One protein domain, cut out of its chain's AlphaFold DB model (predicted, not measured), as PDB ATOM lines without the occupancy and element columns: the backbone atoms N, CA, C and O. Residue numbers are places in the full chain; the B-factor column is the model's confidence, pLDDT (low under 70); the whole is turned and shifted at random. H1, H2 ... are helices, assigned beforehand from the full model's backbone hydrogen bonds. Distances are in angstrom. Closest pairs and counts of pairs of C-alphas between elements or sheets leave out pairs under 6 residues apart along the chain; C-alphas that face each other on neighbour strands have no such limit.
ATOM      1  N   THR A  21     -44.678  58.461 -22.391       60.88
ATOM      2  CA  THR A  21     -44.722  59.454 -23.447       60.88
ATOM      3  C   THR A  21     -43.481  60.295 -23.259       60.88
ATOM      4  O   THR A  21     -43.391  61.045 -22.284       60.88
ATOM      5  N   GLU A  22     -42.535  60.174 -24.195       67.31
ATOM      6  CA  GLU A  22     -41.413  61.100 -24.284       67.31
ATOM      7  C   GLU A  22     -41.930  62.535 -24.076       67.31
ATOM      8  O   GLU A  22     -42.997  62.887 -24.600       67.31
ATOM      9  N   PRO A  23     -41.213  63.385 -23.325       63.91
ATOM     10  CA  PRO A  23     -41.674  64.737 -23.008       63.91
ATOM     11  C   PRO A  23     -42.014  65.571 -24.257       63.91
ATOM     12  O   PRO A  23     -42.852  66.468 -24.191       63.91
ATOM     13  N   THR A  24     -41.432  65.230 -25.407       68.19
ATOM     14  CA  THR A  24     -41.767  65.745 -26.741       68.19
ATOM     15  C   THR A  24     -43.209  65.438 -27.168       68.19
ATOM     16  O   THR A  24     -43.920  66.308 -27.674       68.19
ATOM     17  N   SER A  25     -43.688  64.219 -26.918       76.88
ATOM     18  CA  SER A  25     -45.048  63.778 -27.259       76.88
ATOM     19  C   SER A  25     -46.120  64.449 -26.393       76.88
ATOM     20  O   SER A  25     -47.222  64.732 -26.872       76.88
ATOM     21  N   TYR A  26     -45.798  64.776 -25.135       84.62
ATOM     22  CA  TYR A  26     -46.733  65.456 -24.233       84.62
ATOM     23  C   TYR A  26     -47.183  66.811 -24.793       84.62
ATOM     24  O   TYR A  26     -48.382  67.071 -24.908       84.62
ATOM     25  N   PHE A  27     -46.237  67.664 -25.195       85.56
ATOM     26  CA  PHE A  27     -46.561  69.000 -25.704       85.56
ATOM     27  C   PHE A  27     -47.162  68.972 -27.110       85.56
ATOM     28  O   PHE A  27     -48.033  69.791 -27.398       85.56
ATOM     29  N   HIS A  28     -46.770  68.015 -27.956       86.44
ATOM     30  CA  HIS A  28     -47.382  67.823 -29.274       86.44
ATOM     31  C   HIS A  28     -48.884  67.499 -29.172       86.44
ATOM     32  O   HIS A  28     -49.683  68.008 -29.956       86.44
ATOM     33  N   ASN A  29     -49.280  66.690 -28.180       86.00
ATOM     34  CA  ASN A  29     -50.652  66.190 -28.029       86.00
ATOM     35  C   ASN A  29     -51.498  66.969 -27.011       86.00
ATOM     36  O   ASN A  29     -52.675  66.656 -26.811       86.00
ATOM     37  N   LEU A  30     -50.923  67.976 -26.349       87.06
ATOM     38  CA  LEU A  30     -51.636  68.772 -25.359       87.06
ATOM     39  C   LEU A  30     -52.799  69.521 -26.019       87.06
ATOM     40  O   LEU A  30     -52.600  70.321 -26.932       87.06
ATOM     41  N   SER A  31     -54.021  69.303 -25.529       86.38
ATOM     42  CA  SER A  31     -55.170  70.037 -26.052       86.38
ATOM     43  C   SER A  31     -55.163  71.486 -25.574       86.38
ATOM     44  O   SER A  31     -55.144  71.795 -24.381       86.38
ATOM     45  N   LEU A  32     -55.274  72.381 -26.542       81.00
ATOM     46  CA  LEU A  32     -55.382  73.817 -26.405       81.00
ATOM     47  C   LEU A  32     -56.807  74.284 -26.766       81.00
ATOM     48  O   LEU A  32     -57.039  75.444 -27.087       81.00
ATOM     49  N   LYS A  33     -57.834  73.435 -26.644       80.69
ATOM     50  CA  LYS A  33     -59.241  73.845 -26.860       80.69
ATOM     51  C   LYS A  33     -59.699  74.960 -25.921       80.69
ATOM     52  O   LYS A  33     -60.373  75.892 -26.357       80.69
ATOM     53  N   TYR A  34     -59.261  74.921 -24.659       72.12
ATOM     54  CA  TYR A  34     -59.433  76.037 -23.717       72.12
ATOM     55  C   TYR A  34     -58.796  77.330 -24.248       72.12
ATOM     56  O   TYR A  34     -59.226  78.445 -23.945       72.12
ATOM     57  N   PHE A  35     -57.772  77.186 -25.096       69.00
ATOM     58  CA  PHE A  35     -57.122  78.301 -25.745       69.00
ATOM     59  C   PHE A  35     -57.938  78.859 -26.934       69.00
ATOM     60  O   PHE A  35     -57.923  80.068 -27.187       69.00
ATOM     61  N   ALA A  36     -58.695  78.017 -27.630       66.06
ATOM     62  CA  ALA A  36     -59.556  78.426 -28.738       66.06
ATOM     63  C   ALA A  36     -60.866  79.103 -28.284       66.06
ATOM     64  O   ALA A  36     -61.393  79.946 -29.005       66.06
ATOM     65  N   SER A  37     -61.384  78.783 -27.092       69.62
ATOM     66  CA  SER A  37     -62.665  79.325 -26.605       69.62
ATOM     67  C   SER A  37     -62.618  80.808 -26.222       69.62
ATOM     68  O   SER A  37     -63.629  81.496 -26.330       69.62
ATOM     69  N   GLU A  38     -61.459  81.330 -25.801       67.88
ATOM     70  CA  GLU A  38     -61.291  82.756 -25.469       67.88
ATOM     71  C   GLU A  38     -59.945  83.340 -25.969       67.88
ATOM     72  O   GLU A  38     -59.081  83.700 -25.162       67.88
ATOM     73  N   PRO A  39     -59.730  83.482 -27.293       60.94
ATOM     74  CA  PRO A  39     -58.445  83.920 -27.859       60.94
ATOM     75  C   PRO A  39     -58.055  85.342 -27.415       60.94
ATOM     76  O   PRO A  39     -56.923  85.608 -27.011       60.94
ATOM     77  N   LEU A  40     -59.033  86.255 -27.391       58.19
ATOM     78  CA  LEU A  40     -58.829  87.686 -27.125       58.19
ATOM     79  C   LEU A  40     -58.504  88.008 -25.659       58.19
ATOM     80  O   LEU A  40     -57.812  88.986 -25.375       58.19
ATOM     81  N   ARG A  41     -58.977  87.193 -24.708       59.44
ATOM     82  CA  ARG A  41     -58.660  87.374 -23.280       59.44
ATOM     83  C   ARG A  41     -57.208  87.021 -22.957       59.44
ATOM     84  O   ARG A  41     -56.681  87.514 -21.958       59.44
ATOM     85  N   ARG A  42     -56.552  86.223 -23.808       56.34
ATOM     86  CA  ARG A  42     -55.191  85.724 -23.584       56.34
ATOM     87  C   ARG A  42     -54.097  86.682 -24.030       56.34
ATOM     88  O   ARG A  42     -53.101  86.806 -23.334       56.34
ATOM     89  N   VAL A  43     -54.295  87.444 -25.105       53.16
ATOM     90  CA  VAL A  43     -53.254  88.370 -25.608       53.16
ATOM     91  C   VAL A  43     -52.887  89.475 -24.605       53.16
ATOM     92  O   VAL A  43     -51.829  90.091 -24.704       53.16
ATOM     93  N   ARG A  44     -53.705  89.688 -23.567       51.44
ATOM     94  CA  ARG A  44     -53.439  90.664 -22.501       51.44
ATOM     95  C   ARG A  44     -53.078  90.086 -21.136       51.44
ATOM     96  O   ARG A  44     -52.707  90.861 -20.255       51.44
ATOM     97  N   ARG A  45     -53.211  88.779 -20.909       53.88
ATOM     98  CA  ARG A  45     -52.932  88.172 -19.602       53.88
ATOM     99  C   ARG A  45     -52.140  86.886 -19.787       53.88
ATOM    100  O   ARG A  45     -52.508  86.031 -20.577       53.88
ATOM    101  N   VAL A  46     -51.157  86.721 -18.911       53.22
ATOM    102  CA  VAL A  46     -50.509  85.458 -18.539       53.22
ATOM    103  C   VAL A  46     -49.192  85.156 -19.266       53.22
ATOM    104  O   VAL A  46     -49.102  84.340 -20.178       53.22
ATOM    105  N   SER A  47     -48.122  85.737 -18.725       60.69
ATOM    106  CA  SER A  47     -46.730  85.315 -18.922       60.69
ATOM    107  C   SER A  47     -46.516  83.800 -18.743       60.69
ATOM    108  O   SER A  47     -45.735  83.216 -19.485       60.69
ATOM    109  N   HIS A  48     -47.258  83.135 -17.848       63.59
ATOM    110  CA  HIS A  48     -47.201  81.672 -17.677       63.59
ATOM    111  C   HIS A  48     -47.762  80.863 -18.859       63.59
ATOM    112  O   HIS A  48     -47.289  79.764 -19.127       63.59
ATOM    113  N   HIS A  49     -48.752  81.380 -19.590       72.00
ATOM    114  CA  HIS A  49     -49.327  80.673 -20.738       72.00
ATOM    115  C   HIS A  49     -48.500  80.869 -22.004       72.00
ATOM    116  O   HIS A  49     -48.603  80.058 -22.918       72.00
ATOM    117  N   LYS A  50     -47.668  81.915 -22.040       77.19
ATOM    118  CA  LYS A  50     -46.728  82.142 -23.133       77.19
ATOM    119  C   LYS A  50     -45.701  81.013 -23.210       77.19
ATOM    120  O   LYS A  50     -45.550  80.428 -24.271       77.19
ATOM    121  N   HIS A  51     -45.099  80.654 -22.078       83.12
ATOM    122  CA  HIS A  51     -44.108  79.580 -22.035       83.12
ATOM    123  C   HIS A  51     -44.698  78.220 -22.442       83.12
ATOM    124  O   HIS A  51     -44.099  77.491 -23.223       83.12
ATOM    125  N   LEU A  52     -45.915  77.905 -21.982       83.94
ATOM    126  CA  LEU A  52     -46.610  76.687 -22.404       83.94
ATOM    127  C   LEU A  52     -46.880  76.671 -23.917       83.94
ATOM    128  O   LEU A  52     -46.732  75.634 -24.553       83.94
ATOM    129  N   MET A  53     -47.271  77.813 -24.487       83.31
ATOM    130  CA  MET A  53     -47.519  77.940 -25.923       83.31
ATOM    131  C   MET A  53     -46.230  77.783 -26.737       83.31
ATOM    132  O   MET A  53     -46.245  77.070 -27.731       83.31
ATOM    133  N   GLU A  54     -45.125  78.391 -26.296       86.19
ATOM    134  CA  GLU A  54     -43.798  78.242 -26.914       86.19
ATOM    135  C   GLU A  54     -43.386  76.766 -26.958       86.19
ATOM    136  O   GLU A  54     -43.076  76.254 -28.029       86.19
ATOM    137  N   LEU A  55     -43.519  76.046 -25.839       87.62
ATOM    138  CA  LEU A  55     -43.238  74.609 -25.787       87.62
ATOM    139  C   LEU A  55     -44.149  73.800 -26.722       87.62
ATOM    140  O   LEU A  55     -43.689  72.859 -27.363       87.62
ATOM    141  N   CYS A  56     -45.432  74.146 -26.845       88.75
ATOM    142  CA  CYS A  56     -46.331  73.457 -27.775       88.75
ATOM    143  C   CYS A  56     -45.957  73.724 -29.246       88.75
ATOM    144  O   CYS A  56     -46.006  72.802 -30.055       88.75
ATOM    145  N   LEU A  57     -45.549  74.950 -29.588       87.94
ATOM    146  CA  LEU A  57     -45.088  75.311 -30.934       87.94
ATOM    147  C   LEU A  57     -43.776  74.602 -31.293       87.94
ATOM    148  O   LEU A  57     -43.665  74.025 -32.370       87.94
ATOM    149  N   GLU A  58     -42.805  74.579 -30.377       90.75
ATOM    150  CA  GLU A  58     -41.528  73.867 -30.555       90.75
ATOM    151  C   GLU A  58     -41.729  72.364 -30.789       90.75
ATOM    152  O   GLU A  58     -40.969  71.735 -31.524       90.75
ATOM    153  N   ASN A  59     -42.790  71.798 -30.208       91.06
ATOM    154  CA  ASN A  59     -43.169  70.398 -30.371       91.06
ATOM    155  C   ASN A  59     -44.181  70.164 -31.506       91.06
ATOM    156  O   ASN A  59     -44.798  69.107 -31.539       91.06
ATOM    157  N   ASN A  60     -44.352  71.103 -32.447       89.00
ATOM    158  CA  ASN A  60     -45.245  70.995 -33.615       89.00
ATOM    159  C   ASN A  60     -46.715  70.682 -33.273       89.00
ATOM    160  O   ASN A  60     -47.408  70.003 -34.033       89.00
ATOM    161  N   ASN A  61     -47.217  71.176 -32.140       90.50
ATOM    162  CA  ASN A  61     -48.618  71.005 -31.778       90.50
ATOM    163  C   ASN A  61     -49.525  71.747 -32.793       90.50
ATOM    164  O   ASN A  61     -49.434  72.975 -32.921       90.50
ATOM    165  N   PRO A  62     -50.442  71.051 -33.488       88.06
ATOM    166  CA  PRO A  62     -51.278  71.663 -34.521       88.06
ATOM    167  C   PRO A  62     -52.282  72.677 -33.955       88.06
ATOM    168  O   PRO A  62     -52.592  73.675 -34.610       88.06
ATOM    169  N   GLU A  63     -52.779  72.465 -32.731       87.00
ATOM    170  CA  GLU A  63     -53.685  73.408 -32.074       87.00
ATOM    171  C   GLU A  63     -52.947  74.695 -31.668       87.00
ATOM    172  O   GLU A  63     -53.532  75.777 -31.731       87.00
ATOM    173  N   ALA A  64     -51.659  74.608 -31.318       87.81
ATOM    174  CA  ALA A  64     -50.845  75.776 -30.979       87.81
ATOM    175  C   ALA A  64     -50.665  76.699 -32.191       87.81
ATOM    176  O   ALA A  64     -50.945  77.896 -32.099       87.81
ATOM    177  N   HIS A  65     -50.308  76.132 -33.345       86.62
ATOM    178  CA  HIS A  65     -50.192  76.880 -34.600       86.62
ATOM    179  C   HIS A  65     -51.527  77.478 -35.059       86.62
ATOM    180  O   HIS A  65     -51.573  78.602 -35.559       86.62
ATOM    181  N   TYR A  66     -52.639  76.769 -34.854       85.81
ATOM    182  CA  TYR A  66     -53.968  77.307 -35.146       85.81
ATOM    183  C   TYR A  66     -54.293  78.535 -34.281       85.81
ATOM    184  O   TYR A  66     -54.755  79.560 -34.787       85.81
ATOM    185  N   VAL A  67     -54.021  78.456 -32.974       81.50
ATOM    186  CA  VAL A  67     -54.232  79.569 -32.035       81.50
ATOM    187  C   VAL A  67     -53.312  80.757 -32.352       81.50
ATOM    188  O   VAL A  67     -53.755  81.904 -32.252       81.50
ATOM    189  N   GLU A  68     -52.063  80.509 -32.751       81.75
ATOM    190  CA  GLU A  68     -51.117  81.538 -33.203       81.75
ATOM    191  C   GLU A  68     -51.631  82.262 -34.455       81.75
ATOM    192  O   GLU A  68     -51.748  83.487 -34.443       81.75
ATOM    193  N   GLY A  69     -52.061  81.522 -35.480       81.56
ATOM    194  CA  GLY A  69     -52.601  82.104 -36.711       81.56
ATOM    195  C   GLY A  69     -53.855  82.957 -36.486       81.56
ATOM    196  O   GLY A  69     -54.006  84.017 -37.099       81.56
ATOM    197  N   ILE A  70     -54.733  82.555 -35.557       78.19
ATOM    198  CA  ILE A  70     -55.864  83.389 -35.121       78.19
ATOM    199  C   ILE A  70     -55.347  84.691 -34.508       78.19
ATOM    200  O   ILE A  70     -55.794  85.771 -34.892       78.19
ATOM    201  N   ASN A  71     -54.410  84.623 -33.562       74.81
ATOM    202  CA  ASN A  71     -53.873  85.831 -32.943       74.81
ATOM    203  C   ASN A  71     -53.251  86.765 -33.992       74.81
ATOM    204  O   ASN A  71     -53.565  87.956 -34.003       74.81
ATOM    205  N   ASP A  72     -52.459  86.240 -34.922       72.00
ATOM    206  CA  ASP A  72     -51.857  87.061 -35.966       72.00
ATOM    207  C   ASP A  72     -52.918  87.741 -36.838       72.00
ATOM    208  O   ASP A  72     -52.871  88.953 -37.078       72.00
ATOM    209  N   GLN A  73     -53.952  87.006 -37.240       69.06
ATOM    210  CA  GLN A  73     -55.030  87.574 -38.036       69.06
ATOM    211  C   GLN A  73     -55.791  88.675 -37.280       69.06
ATOM    212  O   GLN A  73     -56.026  89.744 -37.844       69.06
ATOM    213  N   PHE A  74     -56.146  88.458 -36.012       66.19
ATOM    214  CA  PHE A  74     -56.941  89.411 -35.230       66.19
ATOM    215  C   PHE A  74     -56.155  90.666 -34.807       66.19
ATOM    216  O   PHE A  74     -56.730  91.758 -34.788       66.19
ATOM    217  N   PHE A  75     -54.862  90.548 -34.490       62.00
ATOM    218  CA  PHE A  75     -54.053  91.671 -33.997       62.00
ATOM    219  C   PHE A  75     -53.342  92.454 -35.110       62.00
ATOM    220  O   PHE A  75     -53.223  93.677 -34.990       62.00
ATOM    221  N   PHE A  76     -52.927  91.815 -36.212       58.28
ATOM    222  CA  PHE A  76     -52.275  92.534 -37.317       58.28
ATOM    223  C   PHE A  76     -53.267  93.192 -38.286       58.28
ATOM    224  O   PHE A  76     -52.964  94.271 -38.795       58.28
ATOM    225  N   HIS A  77     -54.486  92.664 -38.465       54.78
ATOM    226  CA  HIS A  77     -55.497  93.344 -39.296       54.78
ATOM    227  C   HIS A  77     -56.090  94.598 -38.634       54.78
ATOM    228  O   HIS A  77     -56.548  95.495 -39.337       54.78
ATOM    229  N   GLN A  78     -56.029  94.731 -37.304       51.56
ATOM    230  CA  GLN A  78     -56.431  95.977 -36.631       51.56
ATOM    231  C   GLN A  78     -55.376  97.094 -36.719       51.56
ATOM    232  O   GLN A  78     -55.692  98.244 -36.423       51.56
ATOM    233  N   ARG A  79     -54.144  96.803 -37.166       50.16
ATOM    234  CA  ARG A  79     -53.105  97.824 -37.405       50.16
ATOM    235  C   ARG A  79     -53.118  98.426 -38.815       50.16
ATOM    236  O   ARG A  79     -52.281  99.272 -39.105       50.16
ATOM    237  N   SER A  80     -54.067  98.058 -39.678       50.59
ATOM    238  CA  SER A  80     -54.199  98.629 -41.028       50.59
ATOM    239  C   SER A  80     -55.464  99.479 -41.184       50.59
ATOM    240  O   SER A  80     -56.255  99.308 -42.104       50.59
TER     241      SER A  80
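This is residues 21 to 80 of the 109 residues of an uncharacterized protein of Brassica oleracea (UniProt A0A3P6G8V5). H5, the long helix, and H4 meet near H4's end and H5's beginning as a V, with the short helices H2 and H3 beside the first part of H5 and H1 near the point of the V. H1 at one end and the last part of H5 at the other make the length. The printed part has 60 residues with five named helices, H1 to H5 in order, and no named strand: all helix. It is a rod of 43 by 19 by 18 A, only just compact, close to loose, with a radius of gyration of the C-alphas of 12.1 A.

Start at H1, residues 23 to 29: it only just touches residues 55 to 56 of H4, residues 47 to 58, with 3 pairs of C-alphas within 8 A, about perpendicular at 87 degrees; C-alphas 27 and 56 are closest, 4.9 A. H2, residues 33 to 37, only just touches residues 63 to 67 of the hub H5, residues 62 to 79, also with 3 pairs; C-alphas 36 and 67 are closest, 6.4 A. H3, residues 39 to 42, touches residues 67 to 71 of H5; C-alphas 39 and 71 are closest, 7.1 A. Residues 53 to 57 of H4 touch residues 64 to 65 of H5 at a steep tilt of 61 degrees, opposite ways; C-alphas 57 and 64 are closest, 5.8 A. H2 and H4 are apart. O i to N i+4 pairs are within hydrogen-bond range throughout H2, for 2 of 3 in H1, 6 of 8 in H4 and 12 of 14 in H5; H3 is too short for one.

Find C-alpha 23 at (-41.674, 64.737, -23.008), where H1 begins. H4 runs 17.1 A from C-alpha 47 at (-46.730, 85.315, -18.922). H5 runs 26.4 A to C-alpha 79 at (-53.105, 97.824, -37.405).

C-alphas 21 and 80 are the two farthest apart, 44.0 A. The printed part has no cut, and its four links are tight. Model pLDDT is under 70 at residues 21 to 24, 35 to 48 and 73 to 80.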